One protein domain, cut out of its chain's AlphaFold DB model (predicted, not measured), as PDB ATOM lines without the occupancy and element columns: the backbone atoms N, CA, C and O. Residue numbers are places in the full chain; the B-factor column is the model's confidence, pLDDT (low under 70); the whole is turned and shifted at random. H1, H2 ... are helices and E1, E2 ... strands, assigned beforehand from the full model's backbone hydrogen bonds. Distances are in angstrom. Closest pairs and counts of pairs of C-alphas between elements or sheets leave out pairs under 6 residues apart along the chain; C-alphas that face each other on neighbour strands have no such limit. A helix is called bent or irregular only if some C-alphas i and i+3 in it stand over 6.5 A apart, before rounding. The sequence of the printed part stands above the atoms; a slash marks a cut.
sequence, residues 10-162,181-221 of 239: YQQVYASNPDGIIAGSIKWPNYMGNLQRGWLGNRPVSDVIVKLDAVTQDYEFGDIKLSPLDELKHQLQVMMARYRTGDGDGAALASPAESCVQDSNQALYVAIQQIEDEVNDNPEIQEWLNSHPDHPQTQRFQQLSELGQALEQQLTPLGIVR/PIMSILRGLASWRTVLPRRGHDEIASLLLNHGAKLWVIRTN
ATOM      1  N   TYR A  10     -33.565 -15.400  23.756       90.00
ATOM      2  CA  TYR A  10     -34.131 -15.947  24.975       90.00
ATOM      3  C   TYR A  10     -35.392 -16.733  24.645       90.00
ATOM      4  O   TYR A  10     -36.312 -16.179  24.049       90.00
ATOM      5  N   GLN A  11     -35.459 -17.994  25.070       91.31
ATOM      6  CA  GLN A  11     -36.706 -18.761  25.126       91.31
ATOM      7  C   GLN A  11     -37.353 -18.499  26.489       91.31
ATOM      8  O   GLN A  11     -37.060 -19.175  27.474       91.31
ATOM      9  N   GLN A  12     -38.144 -17.431  26.583       84.62
ATOM     10  CA  GLN A  12     -38.637 -16.943  27.862       84.62
ATOM     11  C   GLN A  12     -39.875 -17.733  28.306       84.62
ATOM     12  O   GLN A  12     -41.002 -17.398  27.946       84.62
ATOM     13  N   VAL A  13     -39.670 -18.759  29.134       80.56
ATOM     14  CA  VAL A  13     -40.742 -19.443  29.874       80.56
ATOM     15  C   VAL A  13     -41.153 -18.544  31.039       80.56
ATOM     16  O   VAL A  13     -40.500 -18.529  32.077       80.56
ATOM     17  N   TYR A  14     -42.162 -17.695  30.834       73.31
ATOM     18  CA  TYR A  14     -42.551 -16.681  31.817       73.31
ATOM     19  C   TYR A  14     -44.016 -16.270  31.676       73.31
ATOM     20  O   TYR A  14     -44.437 -15.890  30.588       73.31
ATOM     21  N   ALA A  15     -44.787 -16.293  32.764       60.88
ATOM     22  CA  ALA A  15     -46.229 -16.045  32.703       60.88
ATOM     23  C   ALA A  15     -46.590 -14.632  32.229       60.88
ATOM     24  O   ALA A  15     -47.241 -14.454  31.203       60.88
ATOM     25  N   SER A  16     -46.183 -13.618  32.990       60.00
ATOM     26  CA  SER A  16     -46.262 -12.203  32.624       60.00
ATOM     27  C   SER A  16     -45.557 -11.355  33.684       60.00
ATOM     28  O   SER A  16     -45.503 -11.743  34.852       60.00
ATOM     29  N   ASN A  17     -44.988 -10.205  33.306       59.66
ATOM     30  CA  ASN A  17     -44.569  -9.176  34.269       59.66
ATOM     31  C   ASN A  17     -45.482  -7.941  34.143       59.66
ATOM     32  O   ASN A  17     -46.185  -7.797  33.138       59.66
ATOM     33  N   PRO A  18     -45.447  -7.014  35.120       51.09
ATOM     34  CA  PRO A  18     -46.179  -5.746  35.044       51.09
ATOM     35  C   PRO A  18     -45.889  -4.910  33.783       51.09
ATOM     36  O   PRO A  18     -46.729  -4.109  33.384       51.09
ATOM     37  N   ASP A  19     -44.748  -5.134  33.121       58.59
ATOM     38  CA  ASP A  19     -44.343  -4.443  31.888       58.59
ATOM     39  C   ASP A  19     -44.861  -5.118  30.597       58.59
ATOM     40  O   ASP A  19     -44.522  -4.704  29.483       58.59
ATOM     41  N   GLY A  20     -45.689  -6.163  30.722       59.34
ATOM     42  CA  GLY A  20     -46.333  -6.844  29.597       59.34
ATOM     43  C   GLY A  20     -45.401  -7.736  28.769       59.34
ATOM     44  O   GLY A  20     -45.657  -7.953  27.583       59.34
ATOM     45  N   ILE A  21     -44.313  -8.236  29.360       65.38
ATOM     46  CA  ILE A  21     -43.493  -9.306  28.783       65.38
ATOM     47  C   ILE A  21     -44.257 -10.620  28.931       65.38
ATOM     48  O   ILE A  21     -44.589 -11.016  30.045       65.38
ATOM     49  N   ILE A  22     -44.519 -11.280  27.806       71.50
ATOM     50  CA  ILE A  22     -45.227 -12.563  27.713       71.50
ATOM     51  C   ILE A  22     -44.246 -13.699  27.415       71.50
ATOM     52  O   ILE A  22     -43.165 -13.444  26.877       71.50
ATOM     53  N   ALA A  23     -44.634 -14.943  27.706       82.94
ATOM     54  CA  ALA A  23     -43.858 -16.110  27.300       82.94
ATOM     55  C   ALA A  23     -43.625 -16.128  25.781       82.94
ATOM     56  O   ALA A  23     -44.558 -15.939  24.992       82.94
ATOM     57  N   GLY A  24     -42.386 -16.384  25.364       85.88
ATOM     58  CA  GLY A  24     -42.019 -16.426  23.953       85.88
ATOM     59  C   GLY A  24     -40.530 -16.227  23.686       85.88
ATOM     60  O   GLY A  24     -39.738 -15.929  24.580       85.88
ATOM     61  N   SER A  25     -40.158 -16.382  22.417       90.81
ATOM     62  CA  SER A  25     -38.794 -16.149  21.951       90.81
ATOM     63  C   SER A  25     -38.540 -14.650  21.771       90.81
ATOM     64  O   SER A  25     -39.284 -13.964  21.066       90.81
ATOM     65  N   ILE A  26     -37.491 -14.118  22.402       89.00
ATOM     66  CA  ILE A  26     -37.143 -12.694  22.337       89.00
ATOM     67  C   ILE A  26     -35.651 -12.545  22.052       89.00
ATOM     68  O   ILE A  26     -34.797 -13.006  22.806       89.00
ATOM     69  N   LYS A  27     -35.325 -11.834  20.970       92.06
ATOM     70  CA  LYS A  27     -33.942 -11.478  20.637       92.06
ATOM     71  C   LYS A  27     -33.347 -10.544  21.691       92.06
ATOM     72  O   LYS A  27     -33.984  -9.570  22.097       92.06
ATOM     73  N   TRP A  28     -32.095 -10.786  22.067       90.69
ATOM     74  CA  TRP A  28     -31.374 -10.012  23.082       90.69
ATOM     75  C   TRP A  28     -31.415  -8.489  22.862       90.69
ATOM     76  O   TRP A  28     -31.706  -7.779  23.824       90.69
ATOM     77  N   PRO A  29     -31.254  -7.941  21.633       89.06
ATOM     78  CA  PRO A  29     -31.366  -6.497  21.414       89.06
ATOM     79  C   PRO A  29     -32.737  -5.921  21.784       89.06
ATOM     80  O   PRO A  29     -32.810  -4.787  22.247       89.06
ATOM     81  N   ASN A  30     -33.813  -6.697  21.629       87.75
ATOM     82  CA  ASN A  30     -35.156  -6.277  22.029       87.75
ATOM     83  C   ASN A  30     -35.340  -6.380  23.545       87.75
ATOM     84  O   ASN A  30     -35.913  -5.477  24.147       87.75
ATOM     85  N   TYR A  31     -34.834  -7.450  24.162       86.00
ATOM     86  CA  TYR A  31     -34.912  -7.633  25.612       86.00
ATOM     87  C   TYR A  31     -34.095  -6.578  26.372       86.00
ATOM     88  O   TYR A  31     -34.517  -6.071  27.406       86.00
ATOM     89  N   MET A  32     -32.927  -6.209  25.846       86.88
ATOM     90  CA  MET A  32     -32.008  -5.289  26.509       86.88
ATOM     91  C   MET A  32     -32.187  -3.843  26.054       86.88
ATOM     92  O   MET A  32     -32.325  -2.957  26.892       86.88
ATOM     93  N   GLY A  33     -32.178  -3.595  24.744       85.19
ATOM     94  CA  GLY A  33     -32.036  -2.260  24.155       85.19
ATOM     95  C   GLY A  33     -33.336  -1.570  23.743       85.19
ATOM     96  O   GLY A  33     -33.283  -0.463  23.209       85.19
ATOM     97  N   ASN A  34     -34.504  -2.186  23.949       85.31
ATOM     98  CA  ASN A  34     -35.773  -1.526  23.654       85.31
ATOM     99  C   ASN A  34     -35.999  -0.328  24.598       85.31
ATOM    100  O   ASN A  34     -35.938  -0.475  25.812       85.31
ATOM    101  N   LEU A  35     -36.309   0.853  24.056       81.44
ATOM    102  CA  LEU A  35     -36.438   2.082  24.858       81.44
ATOM    103  C   LEU A  35     -37.666   2.114  25.781       81.44
ATOM    104  O   LEU A  35     -37.704   2.913  26.709       81.44
ATOM    105  N   GLN A  36     -38.680   1.289  25.514       77.31
ATOM    106  CA  GLN A  36     -39.919   1.257  26.291       77.31
ATOM    107  C   GLN A  36     -39.949   0.104  27.300       77.31
ATOM    108  O   GLN A  36     -40.539   0.247  28.365       77.31
ATOM    109  N   ARG A  37     -39.369  -1.050  26.949       76.50
ATOM    110  CA  ARG A  37     -39.476  -2.304  27.723       76.50
ATOM    111  C   ARG A  37     -38.132  -2.982  28.000       76.50
ATOM    112  O   ARG A  37     -38.109  -4.069  28.567       76.50
ATOM    113  N   GLY A  38     -37.029  -2.399  27.534       80.50
ATOM    114  CA  GLY A  38     -35.697  -2.983  27.639       80.50
ATOM    115  C   GLY A  38     -35.083  -2.801  29.023       80.50
ATOM    116  O   GLY A  38     -35.328  -1.811  29.711       80.50
ATOM    117  N   TRP A  39     -34.254  -3.761  29.430       80.31
ATOM    118  CA  TRP A  39     -33.686  -3.795  30.782       80.31
ATOM    119  C   TRP A  39     -32.342  -3.077  30.940       80.31
ATOM    120  O   TRP A  39     -31.968  -2.764  32.069       80.31
ATOM    121  N   LEU A  40     -31.623  -2.794  29.846       83.62
ATOM    122  CA  LEU A  40     -30.232  -2.315  29.878       83.62
ATOM    123  C   LEU A  40     -30.038  -1.011  30.671       83.62
ATOM    124  O   LEU A  40     -28.989  -0.816  31.285       83.62
ATOM    125  N   GLY A  41     -31.033  -0.121  30.636       76.75
ATOM    126  CA  GLY A  41     -30.993   1.166  31.335       76.75
ATOM    127  C   GLY A  41     -31.348   1.080  32.819       76.75
ATOM    128  O   GLY A  41     -30.918   1.931  33.589       76.75
ATOM    129  N   ASN A  42     -32.078   0.037  33.228       74.25
ATOM    130  CA  ASN A  42     -32.716  -0.016  34.545       74.25
ATOM    131  C   ASN A  42     -32.057  -1.011  35.500       74.25
ATOM    132  O   ASN A  42     -32.222  -0.901  36.712       74.25
ATOM    133  N   ARG A  43     -31.338  -2.016  34.987       75.06
ATOM    134  CA  ARG A  43     -30.616  -2.976  35.827       75.06
ATOM    135  C   ARG A  43     -29.463  -3.646  35.081       75.06
ATOM    136  O   ARG A  43     -29.557  -3.854  33.872       75.06
ATOM    137  N   PRO A  44     -28.399  -4.055  35.789       78.62
ATOM    138  CA  PRO A  44     -27.403  -4.949  35.216       78.62
ATOM    139  C   PRO A  44     -28.025  -6.315  34.891       78.62
ATOM    140  O   PRO A  44     -28.861  -6.824  35.642       78.62
ATOM    141  N   VAL A  45     -27.582  -6.927  33.793       81.75
ATOM    142  CA  VAL A  45     -27.970  -8.289  33.392       81.75
ATOM    143  C   VAL A  45     -26.714  -9.134  33.223       81.75
ATOM    144  O   VAL A  45     -25.704  -8.680  32.680       81.75
ATOM    145  N   SER A  46     -26.773 -10.366  33.722       85.75
ATOM    146  CA  SER A  46     -25.708 -11.350  33.574       85.75
ATOM    147  C   SER A  46     -26.271 -12.584  32.886       85.75
ATOM    148  O   SER A  46     -27.114 -13.266  33.461       85.75
ATOM    149  N   ASP A  47     -25.773 -12.875  31.692       89.06
ATOM    150  CA  ASP A  47     -26.094 -14.083  30.938       89.06
ATOM    151  C   ASP A  47     -24.991 -15.126  31.151       89.06
ATOM    152  O   ASP A  47     -23.811 -14.780  31.270       89.06
ATOM    153  N   VAL A  48     -25.354 -16.407  31.179       92.12
ATOM    154  CA  VAL A  48     -24.390 -17.515  31.195       92.12
ATOM    155  C   VAL A  48     -24.567 -18.328  29.923       92.12
ATOM    156  O   VAL A  48     -25.591 -18.975  29.724       92.12
ATOM    157  N   ILE A  49     -23.557 -18.301  29.059       93.69
ATOM    158  CA  ILE A  49     -23.501 -19.156  27.877       93.69
ATOM    159  C   ILE A  49     -22.925 -20.502  28.296       93.69
ATOM    160  O   ILE A  49     -21.807 -20.577  28.811       93.69
ATOM    161  N   VAL A  50     -23.686 -21.561  28.043       94.44
ATOM    162  CA  VAL A  50     -23.299 -22.941  28.328       94.44
ATOM    163  C   VAL A  50     -22.847 -23.603  27.033       94.44
ATOM    164  O   VAL A  50     -23.580 -23.616  26.048       94.44
ATOM    165  N   LYS A  51     -21.656 -24.203  27.043       95.88
ATOM    166  CA  LYS A  51     -21.237 -25.168  26.027       95.88
ATOM    167  C   LYS A  51     -21.060 -26.533  26.674       95.88
ATOM    168  O   LYS A  51     -20.096 -26.745  27.407       95.88
ATOM    169  N   LEU A  52     -21.961 -27.450  26.354       97.06
ATOM    170  CA  LEU A  52     -21.867 -28.860  26.702       97.06
ATOM    171  C   LEU A  52     -22.162 -29.657  25.437       97.06
ATOM    172  O   LEU A  52     -23.299 -29.655  24.968       97.06
ATOM    173  N   ASP A  53     -21.146 -30.278  24.841       97.06
ATOM    174  CA  ASP A  53     -21.289 -30.919  23.526       97.06
ATOM    175  C   ASP A  53     -22.304 -32.079  23.554       97.06
ATOM    176  O   ASP A  53     -22.962 -32.324  22.551       97.06
ATOM    177  N   ALA A  54     -22.518 -32.718  24.711       96.69
ATOM    178  CA  ALA A  54     -23.572 -33.718  24.896       96.69
ATOM    179  C   ALA A  54     -24.994 -33.184  24.619       96.69
ATOM    180  O   ALA A  54     -25.849 -33.947  24.183       96.69
ATOM    181  N   VAL A  55     -25.241 -31.886  24.835       95.88
ATOM    182  CA  VAL A  55     -26.543 -31.229  24.598       95.88
ATOM    183  C   VAL A  55     -26.525 -30.373  23.328       95.88
ATOM    184  O   VAL A  55     -27.510 -30.293  22.606       95.88
ATOM    185  N   THR A  56     -25.409 -29.691  23.063       94.88
ATOM    186  CA  THR A  56     -25.309 -28.635  22.035       94.88
ATOM    187  C   THR A  56     -24.851 -29.122  20.663       94.88
ATOM    188  O   THR A  56     -24.820 -28.323  19.729       94.88
ATOM    189  N   GLN A  57     -24.477 -30.397  20.533       96.25
ATOM    190  CA  GLN A  57     -24.146 -31.012  19.252       96.25
ATOM    191  C   GLN A  57     -25.123 -32.132  18.927       96.25
ATOM    192  O   GLN A  57     -25.512 -32.909  19.798       96.25
ATOM    193  N   ASP A  58     -25.433 -32.241  17.642       97.44
ATOM    194  CA  ASP A  58     -26.267 -33.309  17.115       97.44
ATOM    195  C   ASP A  58     -25.544 -34.664  17.232       97.44
ATOM    196  O   ASP A  58     -24.307 -34.740  17.302       97.44
ATOM    197  N   TYR A  59     -26.334 -35.729  17.289       97.62
ATOM    198  CA  TYR A  59     -25.906 -37.120  17.223       97.62
ATOM    199  C   TYR A  59     -26.217 -37.672  15.832       97.62
ATOM    200  O   TYR A  59     -27.316 -37.469  15.322       97.62
ATOM    201  N   GLU A  60     -25.262 -38.378  15.235       96.38
ATOM    202  CA  GLU A  60     -25.358 -39.000  13.912       96.38
ATOM    203  C   GLU A  60     -25.117 -40.512  14.032       96.38
ATOM    204  O   GLU A  60     -23.978 -40.982  14.092       96.38
ATOM    205  N   PHE A  61     -26.193 -41.286  14.130       94.25
ATOM    206  CA  PHE A  61     -26.182 -42.743  14.244       94.25
ATOM    207  C   PHE A  61     -26.441 -43.365  12.867       94.25
ATOM    208  O   PHE A  61     -27.567 -43.715  12.522       94.25
ATOM    209  N   GLY A  62     -25.395 -43.441  12.040       89.38
ATOM    210  CA  GLY A  62     -25.553 -43.805  10.630       89.38
ATOM    211  C   GLY A  62     -26.338 -42.726   9.879       89.38
ATOM    212  O   GLY A  62     -25.905 -41.577   9.844       89.38
ATOM    213  N   ASP A  63     -27.491 -43.087   9.312       92.06
ATOM    214  CA  ASP A  63     -28.382 -42.152   8.606       92.06
ATOM    215  C   ASP A  63     -29.377 -41.435   9.541       92.06
ATOM    216  O   ASP A  63     -30.111 -40.540   9.109       92.06
ATOM    217  N   ILE A  64     -29.416 -41.806  10.827       94.88
ATOM    218  CA  ILE A  64     -30.336 -41.232  11.811       94.88
ATOM    219  C   ILE A  64     -29.657 -40.076  12.538       94.88
ATOM    220  O   ILE A  64     -28.570 -40.222  13.097       94.88
ATOM    221  N   LYS A  65     -30.328 -38.924  12.571       96.88
ATOM    222  CA  LYS A  65     -29.830 -37.714  13.222       96.88
ATOM    223  C   LYS A  65     -30.755 -37.274  14.353       96.88
ATOM    224  O   LYS A  65     -31.929 -37.029  14.098       96.88
ATOM    225  N   LEU A  66     -30.203 -37.094  15.553       97.12
ATOM    226  CA  LEU A  66     -30.919 -36.593  16.733       97.12
ATOM    227  C   LEU A  66     -30.290 -35.285  17.237       97.12
ATOM    228  O   LEU A  66     -29.067 -35.170  17.299       97.12
ATOM    229  N   SER A  67     -31.105 -34.298  17.617       97.44
ATOM    230  CA  SER A  67     -30.646 -32.981  18.094       97.44
ATOM    231  C   SER A  67     -31.246 -32.668  19.469       97.44
ATOM    232  O   SER A  67     -32.395 -32.228  19.549       97.44
ATOM    233  N   PRO A  68     -30.489 -32.842  20.572       96.88
ATOM    234  CA  PRO A  68     -30.994 -32.525  21.908       96.88
ATOM    235  C   PRO A  68     -31.305 -31.040  22.076       96.88
ATOM    236  O   PRO A  68     -32.199 -30.671  22.831       96.88
ATOM    237  N   LEU A  69     -30.565 -30.166  21.386       95.94
ATOM    238  CA  LEU A  69     -30.799 -28.729  21.459       95.94
ATOM    239  C   LEU A  69     -32.104 -28.331  20.765       95.94
ATOM    240  O   LEU A  69     -32.780 -27.414  21.235       95.94
ATOM    241  N   ASP A  70     -32.459 -28.979  19.656       96.62
ATOM    242  CA  ASP A  70     -33.740 -28.721  18.998       96.62
ATOM    243  C   ASP A  70     -34.903 -29.319  19.786       96.62
ATOM    244  O   ASP A  70     -35.924 -28.645  19.930       96.62
ATOM    245  N   GLU A  71     -34.714 -30.487  20.401       95.31
ATOM    246  CA  GLU A  71     -35.704 -31.056  21.316       95.31
ATOM    247  C   GLU A  71     -35.909 -30.167  22.555       95.31
ATOM    248  O   GLU A  71     -37.037 -29.839  22.922       95.31
ATOM    249  N   LEU A  72     -34.835 -29.624  23.138       95.00
ATOM    250  CA  LEU A  72     -34.933 -28.626  24.207       95.00
ATOM    251  C   LEU A  72     -35.733 -27.393  23.769       95.00
ATOM    252  O   LEU A  72     -36.590 -26.912  24.513       95.00
ATOM    253  N   LYS A  73     -35.477 -26.857  22.569       94.56
ATOM    254  CA  LYS A  73     -36.262 -25.727  22.041       94.56
ATOM    255  C   LYS A  73     -37.729 -26.109  21.881       94.56
ATOM    256  O   LYS A  73     -38.584 -25.283  22.199       94.56
ATOM    257  N   HIS A  74     -38.020 -27.320  21.412       91.44
ATOM    258  CA  HIS A  74     -39.381 -27.820  21.279       91.44
ATOM    259  C   HIS A  74     -40.089 -27.864  22.640       91.44
ATOM    260  O   HIS A  74     -41.144 -27.248  22.800       91.44
ATOM    261  N   GLN A  75     -39.466 -28.462  23.657       86.69
ATOM    262  CA  GLN A  75     -40.032 -28.524  25.008       86.69
ATOM    263  C   GLN A  75     -40.230 -27.133  25.621       86.69
ATOM    264  O   GLN A  75     -41.284 -26.841  26.188       86.69
ATOM    265  N   LEU A  76     -39.281 -26.211  25.435       88.25
ATOM    266  CA  LEU A  76     -39.445 -24.818  25.861       88.25
ATOM    267  C   LEU A  76     -40.617 -24.134  25.141       88.25
ATOM    268  O   LEU A  76     -41.353 -23.371  25.763       88.25
ATOM    269  N   GLN A  77     -40.837 -24.410  23.854       87.56
ATOM    270  CA  GLN A  77     -41.991 -23.892  23.112       87.56
ATOM    271  C   GLN A  77     -43.317 -24.439  23.633       87.56
ATOM    272  O   GLN A  77     -44.269 -23.662  23.757       87.56
ATOM    273  N   VAL A  78     -43.376 -25.727  23.982       81.94
ATOM    274  CA  VAL A  78     -44.540 -26.336  24.640       81.94
ATOM    275  C   VAL A  78     -44.830 -25.616  25.958       81.94
ATOM    276  O   VAL A  78     -45.954 -25.155  26.163       81.94
ATOM    277  N   MET A  79     -43.815 -25.408  26.804       78.31
ATOM    278  CA  MET A  79     -43.978 -24.675  28.068       78.31
ATOM    279  C   MET A  79     -44.447 -23.234  27.837       78.31
ATOM    280  O   MET A  79     -45.416 -22.778  28.443       78.31
ATOM    281  N   MET A  80     -43.825 -22.506  26.908       83.62
ATOM    282  CA  MET A  80     -44.229 -21.138  26.572       83.62
ATOM    283  C   MET A  80     -45.643 -21.051  25.977       83.62
ATOM    284  O   MET A  80     -46.299 -20.018  26.110       83.62
ATOM    285  N   ALA A  81     -46.120 -22.082  25.274       78.25
ATOM    286  CA  ALA A  81     -47.496 -22.137  24.785       78.25
ATOM    287  C   ALA A  81     -48.483 -22.248  25.952       78.25
ATOM    288  O   ALA A  81     -49.402 -21.433  26.025       78.25
ATOM    289  N   ARG A  82     -48.224 -23.145  26.912       73.06
ATOM    290  CA  ARG A  82     -49.039 -23.297  28.132       73.06
ATOM    291  C   ARG A  82     -49.157 -21.989  28.909       73.06
ATOM    292  O   ARG A  82     -50.259 -21.558  29.225       73.06
ATOM    293  N   TYR A  83     -48.050 -21.270  29.098       72.19
ATOM    294  CA  TYR A  83     -48.070 -19.958  29.757       72.19
ATOM    295  C   TYR A  83     -48.862 -18.875  29.002       72.19
ATOM    296  O   TYR A  83     -49.271 -17.890  29.612       72.19
ATOM    297  N   ARG A  84     -49.093 -19.028  27.689       72.44
ATOM    298  CA  ARG A  84     -49.903 -18.088  26.893       72.44
ATOM    299  C   ARG A  84     -51.381 -18.454  26.859       72.44
ATOM    300  O   ARG A  84     -52.214 -17.554  26.817       72.44
ATOM    301  N   THR A  85     -51.704 -19.743  26.807       68.56
ATOM    302  CA  THR A  85     -53.071 -20.218  26.541       68.56
ATOM    303  C   THR A  85     -53.734 -20.915  27.727       68.56
ATOM    304  O   THR A  85     -54.927 -21.200  27.651       68.56
ATOM    305  N   GLY A  86     -52.994 -21.177  28.808       57.69
ATOM    306  CA  GLY A  86     -53.390 -22.123  29.852       57.69
ATOM    307  C   GLY A  86     -53.278 -23.574  29.372       57.69
ATOM    308  O   GLY A  86     -53.021 -23.831  28.190       57.69
ATOM    309  N   ASP A  87     -53.520 -24.526  30.274       56.25
ATOM    310  CA  ASP A  87     -53.533 -25.973  29.990       56.25
ATOM    311  C   ASP A  87     -54.903 -26.446  29.432       56.25
ATOM    312  O   ASP A  87     -55.269 -27.616  29.527       56.25
ATOM    313  N   GLY A  88     -55.683 -25.534  28.832       46.91
ATOM    314  CA  GLY A  88     -57.026 -25.813  28.297       46.91
ATOM    315  C   GLY A  88     -58.189 -25.493  29.249       46.91
ATOM    316  O   GLY A  88     -59.340 -25.789  28.936       46.91
ATOM    317  N   ASP A  89     -57.910 -24.841  30.374       42.34
ATOM    318  CA  ASP A  89     -58.846 -24.419  31.429       42.34
ATOM    319  C   ASP A  89     -59.338 -22.962  31.286       42.34
ATOM    320  O   ASP A  89     -60.147 -22.478  32.080       42.34
ATOM    321  N   GLY A  90     -58.882 -22.258  30.246       40.91
ATOM    322  CA  GLY A  90     -59.285 -20.884  29.948       40.91
ATOM    323  C   GLY A  90     -58.596 -19.818  30.804       40.91
ATOM    324  O   GLY A  90     -58.988 -18.652  30.720       40.91
ATOM    325  N   ALA A  91     -57.574 -20.173  31.596       45.28
ATOM    326  CA  ALA A  91     -56.797 -19.214  32.376       45.28
ATOM    327  C   ALA A  91     -55.321 -19.634  32.531       45.28
ATOM    328  O   ALA A  91     -55.012 -20.682  33.074       45.28
ATOM    329  N   ALA A  92     -54.384 -18.759  32.155       50.44
ATOM    330  CA  ALA A  92     -52.972 -18.916  32.514       50.44
ATOM    331  C   ALA A  92     -52.739 -18.359  33.932       50.44
ATOM    332  O   ALA A  92     -52.362 -17.198  34.109       50.44
ATOM    333  N   LEU A  93     -53.036 -19.154  34.965       45.72
ATOM    334  CA  LEU A  93     -52.830 -18.750  36.358       45.72
ATOM    335  C   LEU A  93     -51.406 -19.087  36.812       45.72
ATOM    336  O   LEU A  93     -51.105 -20.220  37.172       45.72
ATOM    337  N   ALA A  94     -50.539 -18.078  36.866       44.53
ATOM    338  CA  ALA A  94     -49.268 -18.192  37.575       44.53
ATOM    339  C   ALA A  94     -49.533 -18.218  39.086       44.53
ATOM    340  O   ALA A  94     -49.850 -17.194  39.695       44.53
ATOM    341  N   SER A  95     -49.443 -19.399  39.691       42.31
ATOM    342  CA  SER A  95     -49.514 -19.561  41.144       42.31
ATOM    343  C   SER A  95     -48.100 -19.644  41.740       42.31
ATOM    344  O   SER A  95     -47.151 -19.909  41.009       42.31
ATOM    345  N   PRO A  96     -47.915 -19.503  43.066       34.41
ATOM    346  CA  PRO A  96     -46.641 -19.822  43.723       34.41
ATOM    347  C   PRO A  96     -46.148 -21.267  43.498       34.41
ATOM    348  O   PRO A  96     -45.017 -21.580  43.868       34.41
ATOM    349  N   ALA A  97     -46.995 -22.143  42.944       39.69
ATOM    350  CA  ALA A  97     -46.654 -23.503  42.542       39.69
ATOM    351  C   ALA A  97     -46.160 -23.613  41.081       39.69
ATOM    352  O   ALA A  97     -45.574 -24.633  40.741       39.69
ATOM    353  N   GLU A  98     -46.331 -22.574  40.252       53.03
ATOM    354  CA  GLU A  98     -45.819 -22.498  38.876       53.03
ATOM    355  C   GLU A  98     -44.584 -21.582  38.862       53.03
ATOM    356  O   GLU A  98     -44.682 -20.352  38.931       53.03
ATOM    357  N   SER A  99     -43.392 -22.183  38.850       65.31
ATOM    358  CA  SER A  99     -42.122 -21.454  38.826       65.31
ATOM    359  C   SER A  99     -41.500 -21.536  37.438       65.31
ATOM    360  O   SER A  99     -41.106 -22.601  36.978       65.31
ATOM    361  N   CYS A 100     -41.274 -20.384  36.810       72.12
ATOM    362  CA  CYS A 100     -40.583 -20.279  35.523       72.12
ATOM    363  C   CYS A 100     -39.206 -20.972  35.511       72.12
ATOM    364  O   CYS A 100     -38.762 -21.501  34.492       72.12
ATOM    365  N   VAL A 101     -38.525 -20.971  36.662       71.88
ATOM    366  CA  VAL A 101     -37.225 -21.627  36.864       71.88
ATOM    367  C   VAL A 101     -37.394 -23.142  36.890       71.88
ATOM    368  O   VAL A 101     -36.568 -23.860  36.333       71.88
ATOM    369  N   GLN A 102     -38.466 -23.629  37.511       71.25
ATOM    370  CA  GLN A 102     -38.805 -25.047  37.528       71.25
ATOM    371  C   GLN A 102     -39.097 -25.548  36.117       71.25
ATOM    372  O   GLN A 102     -38.449 -26.485  35.665       71.25
ATOM    373  N   ASP A 103     -39.998 -24.880  35.401       75.25
ATOM    374  CA  ASP A 103     -40.467 -25.355  34.097       75.25
ATOM    375  C   ASP A 103     -39.378 -25.291  33.025       75.25
ATOM    376  O   ASP A 103     -39.286 -26.176  32.176       75.25
ATOM    377  N   SER A 104     -38.489 -24.293  33.092       80.12
ATOM    378  CA  SER A 104     -37.336 -24.213  32.183       80.12
ATOM    379  C   SER A 104     -36.360 -25.376  32.388       80.12
ATOM    380  O   SER A 104     -35.846 -25.932  31.420       80.12
ATOM    381  N   ASN A 105     -36.108 -25.768  33.642       83.38
ATOM    382  CA  ASN A 105     -35.229 -26.901  33.952       83.38
ATOM    383  C   ASN A 105     -35.913 -28.247  33.693       83.38
ATOM    384  O   ASN A 105     -35.260 -29.195  33.262       83.38
ATOM    385  N   GLN A 106     -37.228 -28.325  33.896       81.06
ATOM    386  CA  GLN A 106     -38.021 -29.492  33.529       81.06
ATOM    387  C   GLN A 106     -38.019 -29.709  32.012       81.06
ATOM    388  O   GLN A 106     -37.863 -30.844  31.579       81.06
ATOM    389  N   ALA A 107     -38.109 -28.649  31.203       86.06
ATOM    390  CA  ALA A 107     -38.001 -28.758  29.747       86.06
ATOM    391  C   ALA A 107     -36.658 -29.370  29.306       86.06
ATOM    392  O   ALA A 107     -36.635 -30.191  28.394       86.06
ATOM    393  N   LEU A 108     -35.551 -29.029  29.980       89.81
ATOM    394  CA  LEU A 108     -34.248 -29.657  29.735       89.81
ATOM    395  C   LEU A 108     -34.236 -31.140  30.090       89.81
ATOM    396  O   LEU A 108     -33.752 -31.947  29.304       89.81
ATOM    397  N   TYR A 109     -34.773 -31.498  31.254       88.81
ATOM    398  CA  TYR A 109     -34.866 -32.893  31.661       88.81
ATOM    399  C   TYR A 109     -35.708 -33.723  30.680       88.81
ATOM    400  O   TYR A 109     -35.249 -34.757  30.205       88.81
ATOM    401  N   VAL A 110     -36.901 -33.240  30.321       85.75
ATOM    402  CA  VAL A 110     -37.798 -33.917  29.372       85.75
ATOM    403  C   VAL A 110     -37.139 -34.069  28.005       85.75
ATOM    404  O   VAL A 110     -37.225 -35.138  27.417       85.75
ATOM    405  N   ALA A 111     -36.437 -33.044  27.519       92.00
ATOM    406  CA  ALA A 111     -35.738 -33.139  26.244       92.00
ATOM    407  C   ALA A 111     -34.656 -34.228  26.251       92.00
ATOM    408  O   ALA A 111     -34.497 -34.947  25.271       92.00
ATOM    409  N   ILE A 112     -33.933 -34.383  27.362       94.00
ATOM    410  CA  ILE A 112     -32.952 -35.463  27.513       94.00
ATOM    411  C   ILE A 112     -33.652 -36.824  27.525       94.00
ATOM    412  O   ILE A 112     -33.229 -37.710  26.790       94.00
ATOM    413  N   GLN A 113     -34.738 -36.969  28.291       90.94
ATOM    414  CA  GLN A 113     -35.523 -38.206  28.335       90.94
ATOM    415  C   GLN A 113     -36.069 -38.594  26.956       90.94
ATOM    416  O   GLN A 113     -35.982 -39.752  26.577       90.94
ATOM    417  N   GLN A 114     -36.570 -37.633  26.174       90.19
ATOM    418  CA  GLN A 114     -37.074 -37.891  24.823       90.19
ATOM    419  C   GLN A 114     -35.966 -38.415  23.896       90.19
ATOM    420  O   GLN A 114     -36.186 -39.362  23.147       90.19
ATOM    421  N   ILE A 115     -34.760 -37.846  23.982       95.88
ATOM    422  CA  ILE A 115     -33.601 -38.338  23.228       95.88
ATOM    423  C   ILE A 115     -33.193 -39.743  23.694       95.88
ATOM    424  O   ILE A 115     -32.862 -40.583  22.863       95.88
ATOM    425  N   GLU A 116     -33.209 -40.020  24.999       94.81
ATOM    426  CA  GLU A 116     -32.925 -41.361  25.525       94.81
ATOM    427  C   GLU A 116     -33.959 -42.393  25.066       94.81
ATOM    428  O   GLU A 116     -33.569 -43.467  24.611       94.81
ATOM    429  N   ASP A 117     -35.250 -42.065  25.143       92.06
ATOM    430  CA  ASP A 117     -36.351 -42.915  24.685       92.06
ATOM    431  C   ASP A 117     -36.206 -43.199  23.177       92.06
ATOM    432  O   ASP A 117     -36.206 -44.359  22.772       92.06
ATOM    433  N   GLU A 118     -35.943 -42.185  22.342       94.19
ATOM    434  CA  GLU A 118     -35.703 -42.368  20.898       94.19
ATOM    435  C   GLU A 118     -34.497 -43.260  20.589       94.19
ATOM    436  O   GLU A 118     -34.528 -44.056  19.647       94.19
ATOM    437  N   VAL A 119     -33.428 -43.147  21.376       95.50
ATOM    438  CA  VAL A 119     -32.249 -44.006  21.240       95.50
ATOM    439  C   VAL A 119     -32.563 -45.440  21.664       95.50
ATOM    440  O   VAL A 119     -32.136 -46.378  20.987       95.50
ATOM    441  N   ASN A 120     -33.285 -45.636  22.765       93.31
ATOM    442  CA  ASN A 120     -33.613 -46.953  23.313       93.31
ATOM    443  C   ASN A 120     -34.641 -47.708  22.461       93.31
ATOM    444  O   ASN A 120     -34.517 -48.921  22.282       93.31
ATOM    445  N   ASP A 121     -35.606 -46.989  21.893       94.44
ATOM    446  CA  ASP A 121     -36.683 -47.555  21.082       94.44
ATOM    447  C   ASP A 121     -36.263 -47.817  19.627       94.44
ATOM    448  O   ASP A 121     -36.996 -48.479  18.887       94.44
ATOM    449  N   ASN A 122     -35.086 -47.342  19.203       96.44
ATOM    450  CA  ASN A 122     -34.575 -47.521  17.847       96.44
ATOM    451  C   ASN A 122     -33.473 -48.603  17.768       96.44
ATOM    452  O   ASN A 122     -32.323 -48.353  18.149       96.44
ATOM    453  N   PRO A 123     -33.766 -49.792  17.199       96.75
ATOM    454  CA  PRO A 123     -32.797 -50.885  17.108       96.75
ATOM    455  C   PRO A 123     -31.537 -50.551  16.300       96.75
ATOM    456  O   PRO A 123     -30.466 -51.052  16.633       96.75
ATOM    457  N   GLU A 124     -31.639 -49.706  15.268       96.62
ATOM    458  CA  GLU A 124     -30.494 -49.330  14.425       96.62
ATOM    459  C   GLU A 124     -29.492 -48.475  15.209       96.62
ATOM    460  O   GLU A 124     -28.280 -48.677  15.109       96.62
ATOM    461  N   ILE A 125     -29.991 -47.571  16.058       96.75
ATOM    462  CA  ILE A 125     -29.146 -46.771  16.949       96.75
ATOM    463  C   ILE A 125     -28.473 -47.668  17.989       96.75
ATOM    464  O   ILE A 125     -27.269 -47.548  18.223       96.75
ATOM    465  N   GLN A 126     -29.223 -48.594  18.591       96.81
ATOM    466  CA  GLN A 126     -28.674 -49.540  19.563       96.81
ATOM    467  C   GLN A 126     -27.576 -50.416  18.946       96.81
ATOM    468  O   GLN A 126     -26.518 -50.610  19.546       96.81
ATOM    469  N   GLU A 127     -27.779 -50.926  17.731       96.44
ATOM    470  CA  GLU A 127     -26.752 -51.677  17.003       96.44
ATOM    471  C   GLU A 127     -25.519 -50.811  16.703       96.44
ATOM    472  O   GLU A 127     -24.378 -51.256  16.888       96.44
ATOM    473  N   TRP A 128     -25.724 -49.551  16.314       96.81
ATOM    474  CA  TRP A 128     -24.634 -48.608  16.084       96.81
ATOM    475  C   TRP A 128     -23.814 -48.359  17.356       96.81
ATOM    476  O   TRP A 128     -22.586 -48.458  17.320       96.81
ATOM    477  N   LEU A 129     -24.469 -48.104  18.493       96.12
ATOM    478  CA  LEU A 129     -23.814 -47.872  19.787       96.12
ATOM    479  C   LEU A 129     -23.006 -49.096  20.234       96.12
ATOM    480  O   LEU A 129     -21.853 -48.964  20.644       96.12
ATOM    481  N   ASN A 130     -23.578 -50.293  20.084       95.62
ATOM    482  CA  ASN A 130     -22.920 -51.552  20.438       95.62
ATOM    483  C   ASN A 130     -21.708 -51.866  19.548       95.62
ATOM    484  O   ASN A 130     -20.733 -52.453  20.018       95.62
ATOM    485  N   SER A 131     -21.750 -51.478  18.272       96.50
ATOM    486  CA  SER A 131     -20.631 -51.654  17.336       96.50
ATOM    487  C   SER A 131     -19.555 -50.568  17.454       96.50
ATOM    488  O   SER A 131     -18.433 -50.778  16.989       96.50
ATOM    489  N   HIS A 132     -19.850 -49.447  18.122       96.19
ATOM    490  CA  HIS A 132     -18.952 -48.297  18.273       96.19
ATOM    491  C   HIS A 132     -18.784 -47.845  19.742       96.19
ATOM    492  O   HIS A 132     -18.975 -46.662  20.044       96.19
ATOM    493  N   PRO A 133     -18.376 -48.728  20.676       95.44
ATOM    494  CA  PRO A 133     -18.328 -48.400  22.106       95.44
ATOM    495  C   PRO A 133     -17.338 -47.271  22.443       95.44
ATOM    496  O   PRO A 133     -17.623 -46.418  23.281       95.44
ATOM    497  N   ASP A 134     -16.197 -47.217  21.750       95.62
ATOM    498  CA  ASP A 134     -15.139 -46.228  21.996       95.62
ATOM    499  C   ASP A 134     -15.303 -44.936  21.175       95.62
ATOM    500  O   ASP A 134     -14.454 -44.044  21.229       95.62
ATOM    501  N   HIS A 135     -16.374 -44.816  20.383       96.56
ATOM    502  CA  HIS A 135     -16.587 -43.636  19.552       96.56
ATOM    503  C   HIS A 135     -16.951 -42.411  20.419       96.56
ATOM    504  O   HIS A 135     -17.762 -42.535  21.341       96.56
ATOM    505  N   PRO A 136     -16.434 -41.198  20.120       95.88
ATOM    506  CA  PRO A 136     -16.709 -39.995  20.916       95.88
ATOM    507  C   PRO A 136     -18.199 -39.688  21.109       95.88
ATOM    508  O   PRO A 136     -18.602 -39.151  22.137       95.88
ATOM    509  N   GLN A 137     -19.030 -40.042  20.129       95.38
ATOM    510  CA  GLN A 137     -20.480 -39.878  20.212       95.38
ATOM    511  C   GLN A 137     -21.134 -40.796  21.250       95.38
ATOM    512  O   GLN A 137     -22.024 -40.351  21.965       95.38
ATOM    513  N   THR A 138     -20.670 -42.041  21.372       96.50
ATOM    514  CA  THR A 138     -21.147 -42.990  22.387       96.50
ATOM    515  C   THR A 138     -20.837 -42.460  23.784       96.50
ATOM    516  O   THR A 138     -21.708 -42.423  24.648       96.50
ATOM    517  N   GLN A 139     -19.627 -41.928  23.982       95.88
ATOM    518  CA  GLN A 139     -19.227 -41.291  25.243       95.88
ATOM    519  C   GLN A 139     -20.039 -40.021  25.538       95.88
ATOM    520  O   GLN A 139     -20.452 -39.799  26.674       95.88
ATOM    521  N   ARG A 140     -20.311 -39.195  24.519       96.44
ATOM    522  CA  ARG A 140     -21.194 -38.024  24.647       96.44
ATOM    523  C   ARG A 140     -22.620 -38.416  25.026       96.44
ATOM    524  O   ARG A 140     -23.218 -37.740  25.853       96.44
ATOM    525  N   PHE A 141     -23.153 -39.487  24.440       97.12
ATOM    526  CA  PHE A 141     -24.495 -39.963  24.758       97.12
ATOM    527  C   PHE A 141     -24.563 -40.487  26.197       97.12
ATOM    528  O   PHE A 141     -25.472 -40.128  26.937       97.12
ATOM    529  N   GLN A 142     -23.540 -41.220  26.644       96.19
ATOM    530  CA  GLN A 142     -23.408 -41.619  28.046       96.19
ATOM    531  C   GLN A 142     -23.384 -40.398  28.986       96.19
ATOM    532  O   GLN A 142     -24.099 -40.369  29.984       96.19
ATOM    533  N   GLN A 143     -22.629 -39.353  28.635       97.62
ATOM    534  CA  GLN A 143     -22.600 -38.091  29.383       97.62
ATOM    535  C   GLN A 143     -23.968 -37.384  29.405       97.62
ATOM    536  O   GLN A 143     -24.325 -36.784  30.421       97.62
ATOM    537  N   LEU A 144     -24.729 -37.438  28.304       97.12
ATOM    538  CA  LEU A 144     -26.095 -36.913  28.227       97.12
ATOM    539  C   LEU A 144     -27.033 -37.682  29.166       97.12
ATOM    540  O   LEU A 144     -27.809 -37.056  29.885       97.12
ATOM    541  N   SER A 145     -26.912 -39.009  29.206       96.19
ATOM    542  CA  SER A 145     -27.709 -39.862  30.090       96.19
ATOM    543  C   SER A 145     -27.403 -39.621  31.566       96.19
ATOM    544  O   SER A 145     -28.301 -39.407  32.381       96.19
ATOM    545  N   GLU A 146     -26.120 -39.536  31.918       96.88
ATOM    546  CA  GLU A 146     -25.685 -39.190  33.274       96.88
ATOM    547  C   GLU A 146     -26.192 -37.807  33.699       96.88
ATOM    548  O   GLU A 146     -26.592 -37.620  34.849       96.88
ATOM    549  N   LEU A 147     -26.208 -36.837  32.777       95.25
ATOM    550  CA  LEU A 147     -26.802 -35.524  33.016       95.25
ATOM    551  C   LEU A 147     -28.312 -35.633  33.269       95.25
ATOM    552  O   LEU A 147     -28.812 -34.992  34.193       95.25
ATOM    553  N   GLY A 148     -29.029 -36.437  32.479       91.38
ATOM    554  CA  GLY A 148     -30.454 -36.715  32.662       91.38
ATOM    555  C   GLY A 148     -30.757 -37.261  34.055       91.38
ATOM    556  O   GLY A 148     -31.592 -36.702  34.763       91.38
ATOM    557  N   GLN A 149     -30.001 -38.267  34.499       90.62
ATOM    558  CA  GLN A 149     -30.124 -38.853  35.839       90.62
ATOM    559  C   GLN A 149     -29.797 -37.847  36.952       90.62
ATOM    560  O   GLN A 149     -30.481 -37.797  37.975       90.62
ATOM    561  N   ALA A 150     -28.763 -37.019  36.773       90.31
ATOM    562  CA  ALA A 150     -28.412 -35.986  37.745       90.31
ATOM    563  C   ALA A 150     -29.500 -34.905  37.844       90.31
ATOM    564  O   ALA A 150     -29.838 -34.463  38.945       90.31
ATOM    565  N   LEU A 151     -30.078 -34.498  36.710       86.00
ATOM    566  CA  LEU A 151     -31.218 -33.584  36.669       86.00
ATOM    567  C   LEU A 151     -32.443 -34.210  37.331       86.00
ATOM    568  O   LEU A 151     -33.067 -33.558  38.162       86.00
ATOM    569  N   GLU A 152     -32.751 -35.473  37.042       82.38
ATOM    570  CA  GLU A 152     -33.828 -36.202  37.705       82.38
ATOM    571  C   GLU A 152     -33.633 -36.179  39.221       82.38
ATOM    572  O   GLU A 152     -34.530 -35.764  39.948       82.38
ATOM    573  N   GLN A 153     -32.452 -36.528  39.730       80.12
ATOM    574  CA  GLN A 153     -32.155 -36.498  41.165       80.12
ATOM    575  C   GLN A 153     -32.220 -35.093  41.771       80.12
ATOM    576  O   GLN A 153     -32.587 -34.953  42.936       80.12
ATOM    577  N   GLN A 154     -31.888 -34.048  41.010       75.38
ATOM    578  CA  GLN A 154     -32.040 -32.663  41.457       75.38
ATOM    579  C   GLN A 154     -33.528 -32.270  41.532       75.38
ATOM    580  O   GLN A 154     -33.931 -31.557  42.451       75.38
ATOM    581  N   LEU A 155     -34.351 -32.754  40.593       68.12
ATOM    582  CA  LEU A 155     -35.772 -32.419  40.438       68.12
ATOM    583  C   LEU A 155     -36.717 -33.351  41.244       68.12
ATOM    584  O   LEU A 155     -37.830 -32.963  41.595       68.12
ATOM    585  N   THR A 156     -36.296 -34.564  41.605       59.53
ATOM    586  CA  THR A 156     -37.128 -35.614  42.239       59.53
ATOM    587  C   THR A 156     -37.439 -35.390  43.724       59.53
ATOM    588  O   THR A 156     -38.604 -35.536  44.101       59.53
ATOM    589  N   PRO A 157     -36.498 -34.950  44.592       52.38
ATOM    590  CA  PRO A 157     -36.790 -34.576  45.984       52.38
ATOM    591  C   PRO A 157     -37.826 -33.451  46.096       52.38
ATOM    592  O   PRO A 157     -38.302 -33.141  47.187       52.38
ATOM    593  N   LEU A 158     -38.134 -32.816  44.966       48.53
ATOM    594  CA  LEU A 158     -38.983 -31.655  44.844       48.53
ATOM    595  C   LEU A 158     -40.404 -31.995  44.350       48.53
ATOM    596  O   LEU A 158     -41.238 -31.097  44.277       48.53
ATOM    597  N   GLY A 159     -40.706 -33.261  44.019       44.69
ATOM    598  CA  GLY A 159     -41.988 -33.643  43.404       44.69
ATOM    599  C   GLY A 159     -42.223 -32.990  42.032       44.69
ATOM    600  O   GLY A 159     -43.372 -32.850  41.620       44.69
ATOM    601  N   ILE A 160     -41.146 -32.546  41.366       49.16
ATOM    602  CA  ILE A 160     -41.169 -31.760  40.116       49.16
ATOM    603  C   ILE A 160     -41.265 -32.653  38.886       49.16
ATOM    604  O   ILE A 160     -41.862 -32.248  37.890       49.16
ATOM    605  N   VAL A 161     -40.734 -33.878  38.955       46.28
ATOM    606  CA  VAL A 161     -41.076 -34.913  37.978       46.28
ATOM    607  C   VAL A 161     -42.518 -35.307  38.272       46.28
ATOM    608  O   VAL A 161     -42.791 -36.249  39.017       46.28
ATOM    609  N   ARG A 162     -43.464 -34.502  37.780       46.56
ATOM    610  CA  ARG A 162     -44.872 -34.850  37.863       46.56
ATOM    611  C   ARG A 162     -45.034 -36.112  37.018       46.56
ATOM    612  O   ARG A 162     -44.865 -36.080  35.801       46.56
ATOM    613  N   PRO A 181     -54.012 -31.367  52.763       37.91
ATOM    614  CA  PRO A 181     -53.377 -30.104  53.176       37.91
ATOM    615  C   PRO A 181     -51.904 -30.223  53.601       37.91
ATOM    616  O   PRO A 181     -51.133 -29.277  53.463       37.91
ATOM    617  N   ILE A 182     -51.503 -31.389  54.121       35.12
ATOM    618  CA  ILE A 182     -50.131 -31.658  54.581       35.12
ATOM    619  C   ILE A 182     -49.177 -31.824  53.388       35.12
ATOM    620  O   ILE A 182     -48.028 -31.385  53.445       35.12
ATOM    621  N   MET A 183     -49.668 -32.391  52.284       37.69
ATOM    622  CA  MET A 183     -48.898 -32.579  51.053       37.69
ATOM    623  C   MET A 183     -48.591 -31.228  50.391       37.69
ATOM    624  O   MET A 183     -47.479 -31.010  49.920       37.69
ATOM    625  N   SER A 184     -49.532 -30.281  50.443       37.28
ATOM    626  CA  SER A 184     -49.358 -28.920  49.917       37.28
ATOM    627  C   SER A 184     -48.291 -28.112  50.667       37.28
ATOM    628  O   SER A 184     -47.549 -27.353  50.047       37.28
ATOM    629  N   ILE A 185     -48.157 -28.301  51.985       38.50
ATOM    630  CA  ILE A 185     -47.110 -27.647  52.794       38.50
ATOM    631  C   ILE A 185     -45.730 -28.229  52.468       38.50
ATOM    632  O   ILE A 185     -44.770 -27.479  52.294       38.50
ATOM    633  N   LEU A 186     -45.627 -29.555  52.337       38.62
ATOM    634  CA  LEU A 186     -44.380 -30.223  51.952       38.62
ATOM    635  C   LEU A 186     -43.956 -29.863  50.523       38.62
ATOM    636  O   LEU A 186     -42.780 -29.589  50.305       38.62
ATOM    637  N   ARG A 187     -44.900 -29.760  49.575       42.12
ATOM    638  CA  ARG A 187     -44.636 -29.257  48.216       42.12
ATOM    639  C   ARG A 187     -44.161 -27.800  48.223       42.12
ATOM    640  O   ARG A 187     -43.211 -27.489  47.519       42.12
ATOM    641  N   GLY A 188     -44.725 -26.932  49.067       39.62
ATOM    642  CA  GLY A 188     -44.257 -25.544  49.237       39.62
ATOM    643  C   GLY A 188     -42.855 -25.421  49.859       39.62
ATOM    644  O   GLY A 188     -42.067 -24.552  49.489       39.62
ATOM    645  N   LEU A 189     -42.507 -26.324  50.782       42.12
ATOM    646  CA  LEU A 189     -41.169 -26.429  51.384       42.12
ATOM    647  C   LEU A 189     -40.163 -27.196  50.522       42.12
ATOM    648  O   LEU A 189     -38.979 -27.222  50.850       42.12
ATOM    649  N   ALA A 190     -40.602 -27.822  49.438       45.34
ATOM    650  CA  ALA A 190     -39.722 -28.343  48.409       45.34
ATOM    651  C   ALA A 190     -39.526 -27.280  47.315       45.34
ATOM    652  O   ALA A 190     -38.393 -26.971  46.953       45.34
ATOM    653  N   SER A 191     -40.601 -26.592  46.916       50.41
ATOM    654  CA  SER A 191     -40.582 -25.562  45.877       50.41
ATOM    655  C   SER A 191     -39.727 -24.339  46.213       50.41
ATOM    656  O   SER A 191     -39.227 -23.716  45.291       50.41
ATOM    657  N   TRP A 192     -39.463 -23.984  47.479       45.12
ATOM    658  CA  TRP A 192     -38.617 -22.813  47.806       45.12
ATOM    659  C   TRP A 192     -37.213 -22.843  47.172       45.12
ATOM    660  O   TRP A 192     -36.686 -21.783  46.831       45.12
ATOM    661  N   ARG A 193     -36.604 -24.027  46.983       45.44
ATOM    662  CA  ARG A 193     -35.317 -24.153  46.269       45.44
ATOM    663  C   ARG A 193     -35.466 -23.820  44.781       45.44
ATOM    664  O   ARG A 193     -34.549 -23.253  44.195       45.44
ATOM    665  N   THR A 194     -36.643 -24.091  44.227       48.50
ATOM    666  CA  THR A 194     -37.039 -23.921  42.823       48.50
ATOM    667  C   THR A 194     -37.732 -22.585  42.525       48.50
ATOM    668  O   THR A 194     -37.809 -22.171  41.372       48.50
ATOM    669  N   VAL A 195     -38.240 -21.889  43.544       52.34
ATOM    670  CA  VAL A 195     -38.888 -20.570  43.446       52.34
ATOM    671  C   VAL A 195     -37.847 -19.456  43.496       52.34
ATOM    672  O   VAL A 195     -38.074 -18.395  42.923       52.34
ATOM    673  N   LEU A 196     -36.695 -19.680  44.142       61.31
ATOM    674  CA  LEU A 196     -35.598 -18.715  44.175       61.31
ATOM    675  C   LEU A 196     -34.773 -18.765  42.885       61.31
ATOM    676  O   LEU A 196     -33.925 -19.654  42.739       61.31
ATOM    677  N   PRO A 197     -34.909 -17.777  41.981       69.50
ATOM    678  CA  PRO A 197     -34.295 -17.873  40.662       69.50
ATOM    679  C   PRO A 197     -32.774 -17.913  40.722       69.50
ATOM    680  O   PRO A 197     -32.139 -18.603  39.929       69.50
ATOM    681  N   ARG A 198     -32.176 -17.226  41.705       74.94
ATOM    682  CA  ARG A 198     -30.722 -17.204  41.865       74.94
ATOM    683  C   ARG A 198     -30.161 -18.557  42.292       74.94
ATOM    684  O   ARG A 198     -29.139 -18.981  41.765       74.94
ATOM    685  N   ARG A 199     -30.828 -19.226  43.233       74.50
ATOM    686  CA  ARG A 199     -30.388 -20.529  43.734       74.50
ATOM    687  C   ARG A 199     -30.530 -21.603  42.659       74.50
ATOM    688  O   ARG A 199     -29.562 -22.308  42.406       74.50
ATOM    689  N   GLY A 200     -31.689 -21.674  41.999       76.62
ATOM    690  CA  GLY A 200     -31.910 -22.621  40.903       76.62
ATOM    691  C   GLY A 200     -30.909 -22.428  39.761       76.62
ATOM    692  O   GLY A 200     -30.335 -23.398  39.279       76.62
ATOM    693  N   HIS A 201     -30.619 -21.176  39.391       82.25
ATOM    694  CA  HIS A 201     -29.565 -20.863  38.426       82.25
ATOM    695  C   HIS A 201     -28.195 -21.418  38.852       82.25
ATOM    696  O   HIS A 201     -27.528 -22.081  38.060       82.25
ATOM    697  N   ASP A 202     -27.764 -21.153  40.089       85.62
ATOM    698  CA  ASP A 202     -26.431 -21.546  40.560       85.62
ATOM    699  C   ASP A 202     -26.287 -23.068  40.710       85.62
ATOM    700  O   ASP A 202     -25.228 -23.618  40.399       85.62
ATOM    701  N   GLU A 203     -27.351 -23.758  41.124       85.31
ATOM    702  CA  GLU A 203     -27.389 -25.221  41.202       85.31
ATOM    703  C   GLU A 203     -27.274 -25.860  39.808       85.31
ATOM    704  O   GLU A 203     -26.418 -26.720  39.605       85.31
ATOM    705  N   ILE A 204     -28.047 -25.391  38.824       87.81
ATOM    706  CA  ILE A 204     -28.001 -25.914  37.448       87.81
ATOM    707  C   ILE A 204     -26.669 -25.595  36.769       87.81
ATOM    708  O   ILE A 204     -26.082 -26.463  36.129       87.81
ATOM    709  N   ALA A 205     -26.139 -24.384  36.948       91.25
ATOM    710  CA  ALA A 205     -24.817 -24.022  36.442       91.25
ATOM    711  C   ALA A 205     -23.722 -24.934  37.022       91.25
ATOM    712  O   ALA A 205     -22.851 -25.405  36.287       91.25
ATOM    713  N   SER A 206     -23.783 -25.221  38.324       92.62
ATOM    714  CA  SER A 206     -22.841 -26.128  38.990       92.62
ATOM    715  C   SER A 206     -22.983 -27.566  38.490       92.62
ATOM    716  O   SER A 206     -21.979 -28.223  38.225       92.62
ATOM    717  N   LEU A 207     -24.216 -28.040  38.311       92.44
ATOM    718  CA  LEU A 207     -24.510 -29.362  37.766       92.44
ATOM    719  C   LEU A 207     -23.941 -29.497  36.346       92.44
ATOM    720  O   LEU A 207     -23.165 -30.410  36.084       92.44
ATOM    721  N   LEU A 208     -24.201 -28.536  35.459       94.69
ATOM    722  CA  LEU A 208     -23.645 -28.531  34.101       94.69
ATOM    723  C   LEU A 208     -22.106 -28.517  34.100       94.69
ATOM    724  O   LEU A 208     -21.493 -29.262  33.336       94.69
ATOM    725  N   LEU A 209     -21.466 -27.718  34.966       95.50
ATOM    726  CA  LEU A 209     -20.004 -27.719  35.130       95.50
ATOM    727  C   LEU A 209     -19.467 -29.089  35.559       95.50
ATOM    728  O   LEU A 209     -18.462 -29.544  35.012       95.50
ATOM    729  N   ASN A 210     -20.131 -29.748  36.510       96.12
ATOM    730  CA  ASN A 210     -19.740 -31.077  36.988       96.12
ATOM    731  C   ASN A 210     -19.855 -32.138  35.886       96.12
ATOM    732  O   ASN A 210     -19.046 -33.059  35.845       96.12
ATOM    733  N   HIS A 211     -20.787 -31.956  34.949       95.75
ATOM    734  CA  HIS A 211     -20.907 -32.762  33.736       95.75
ATOM    735  C   HIS A 211     -20.031 -32.245  32.581       95.75
ATOM    736  O   HIS A 211     -20.290 -32.559  31.428       95.75
ATOM    737  N   GLY A 212     -18.979 -31.466  32.848       95.62
ATOM    738  CA  GLY A 212     -17.971 -31.091  31.848       95.62
ATOM    739  C   GLY A 212     -18.355 -29.929  30.928       95.62
ATOM    740  O   GLY A 212     -17.663 -29.686  29.933       95.62
ATOM    741  N   ALA A 213     -19.423 -29.188  31.234       97.31
ATOM    742  CA  ALA A 213     -19.763 -27.986  30.485       97.31
ATOM    743  C   ALA A 213     -18.706 -26.885  30.668       97.31
ATOM    744  O   ALA A 213     -18.033 -26.777  31.692       97.31
ATOM    745  N   LYS A 214     -18.615 -25.993  29.682       97.12
ATOM    746  CA  LYS A 214     -17.909 -24.713  29.792       97.12
ATOM    747  C   LYS A 214     -18.939 -23.607  29.960       97.12
ATOM    748  O   LYS A 214     -19.847 -23.492  29.139       97.12
ATOM    749  N   LEU A 215     -18.772 -22.786  30.992       95.31
ATOM    750  CA  LEU A 215     -19.628 -21.632  31.248       95.31
ATOM    751  C   LEU A 215     -18.890 -20.337  30.921       95.31
ATOM    752  O   LEU A 215     -17.797 -20.092  31.433       95.31
ATOM    753  N   TRP A 216     -19.501 -19.489  30.100       94.06
ATOM    754  CA  TRP A 216     -19.032 -18.134  29.835       94.06
ATOM    755  C   TRP A 216     -20.043 -17.137  30.384       94.06
ATOM    756  O   TRP A 216     -21.173 -17.058  29.910       94.06
ATOM    757  N   VAL A 217     -19.621 -16.331  31.356       91.31
ATOM    758  CA  VAL A 217     -20.466 -15.282  31.935       91.31
ATOM    759  C   VAL A 217     -20.320 -13.989  31.137       91.31
ATOM    760  O   VAL A 217     -19.235 -13.407  31.074       91.31
ATOM    761  N   ILE A 218     -21.412 -13.522  30.538       88.94
ATOM    762  CA  ILE A 218     -21.503 -12.207  29.907       88.94
ATOM    763  C   ILE A 218     -22.165 -11.265  30.899       88.94
ATOM    764  O   ILE A 218     -23.313 -11.455  31.286       88.94
ATOM    765  N   ARG A 219     -21.434 -10.228  31.308       84.38
ATOM    766  CA  ARG A 219     -21.961  -9.186  32.191       84.38
ATOM    767  C   ARG A 219     -22.222  -7.934  31.385       84.38
ATOM    768  O   ARG A 219     -21.290  -7.226  31.005       84.38
ATOM    769  N   THR A 220     -23.495  -7.661  31.169       79.25
ATOM    770  CA  THR A 220     -23.947  -6.424  30.558       79.25
ATOM    771  C   THR A 220     -24.239  -5.451  31.690       79.25
ATOM    772  O   THR A 220     -25.300  -5.485  32.317       79.25
ATOM    773  N   ASN A 221     -23.238  -4.632  32.017       72.81
ATOM    774  CA  ASN A 221     -23.394  -3.590  33.026       72.81
ATOM    775  C   ASN A 221     -24.429  -2.562  32.549       72.81
ATOM    776  O   ASN A 221     -24.562  -2.323  31.347       72.81
TER     777      ASN A 221
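This is residues 10 to 162 and 181 to 221 of the 239 residues of the protein "Abortive infection protein" of Moorea sp. SIO3E2 (UniProt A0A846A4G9). A long helix, H4, runs through the middle of a helical body, crossed by H3 on one side and H6 on the other. Three separate two-stranded ribbons, each antiparallel, lie at the edges of this body: hairpin E1-E2 packs on H3 and the beginning of H4, hairpin E4-E5 sits by H5 at one end, and E3-E6 runs past H8, apart from H3, H4 and H6. H7 reaches from the cut to the beginning of H4. The printed part has 194 residues, mixed in class, with eight named helices and six named strands in the order E1 E2 H1 E3 H2 E4 E5 H3 H4 H5 H6 H7 H8 E6. It is compact, with a radius of gyration of the C-alphas of 18.5 A and spans of 55 by 45 by 31 A.

Start at E1, residues 10 to 16, which forms a hairpin with E2, residues 22 to 27; look for N 12 and O 24, 3.0 A apart. H1, residues 28 to 33, touches no helix. E3, residues 45 to 51, is antiparallel to E6, residues 214 to 220, with N 49 and O 216 at 2.8 A. E4, residues 59 to 61, makes a hairpin with E5, residues 64 to 66; N 59 and O 66 are 2.8 A apart. H3, residues 68 to 85, has Met 80 closest to E1, its C-alpha 5.1 A from that of Val 13, and touches H2, residues 53 to 56, at Pro 68 and Val 55, C-alphas 5.4 A apart. The hub is H4, residues 100 to 121: it touches H3 at a steep tilt of 47 degrees, closest C-alphas Ala 111 and Leu 72, 5.0 A. H5, residues 123 to 131, touches H4 only at the corner, and only just, with 3 pairs of C-alphas within 8 A. H6, residues 136 to 158, touches H4 at Gly 148 and Ile 112, C-alphas 5.9 A apart. H7, residues 181 to 195, touches H4 only at their ends, Thr 194 to Gln 102, C-alphas 5.7 A apart. H8, residues 197 to 210, is near E3. O i to N i+4 pairs are within hydrogen-bond range throughout H1, H3, H4, H5 and H8, in 17 of 19 for H6 and 9 of 11 for H7; H2 is too short for one.

Find C-alpha 10, where E1 begins, at (-34.131, -15.947, 24.975). H3 runs 25.7 A, H4 31.1 A from C-alpha 100 at (-40.583, -20.279, 35.523), and H6 33.7 A; H6 is irregular, only just, with C-alphas 154 and 157 6.8 A apart. E6, 19.3 A long, ends at C-alpha 220, (-23.947, -6.424, 30.558).

Residues 163 to 180 are not printed, and C-alphas 162 and 181 are 18.1 A apart. The links H1 to E3 and H3 to H4 are long. Look for pLDDT under 70 in residues 15 to 21, 85 to 99, 155 to 162 and 181 to 197.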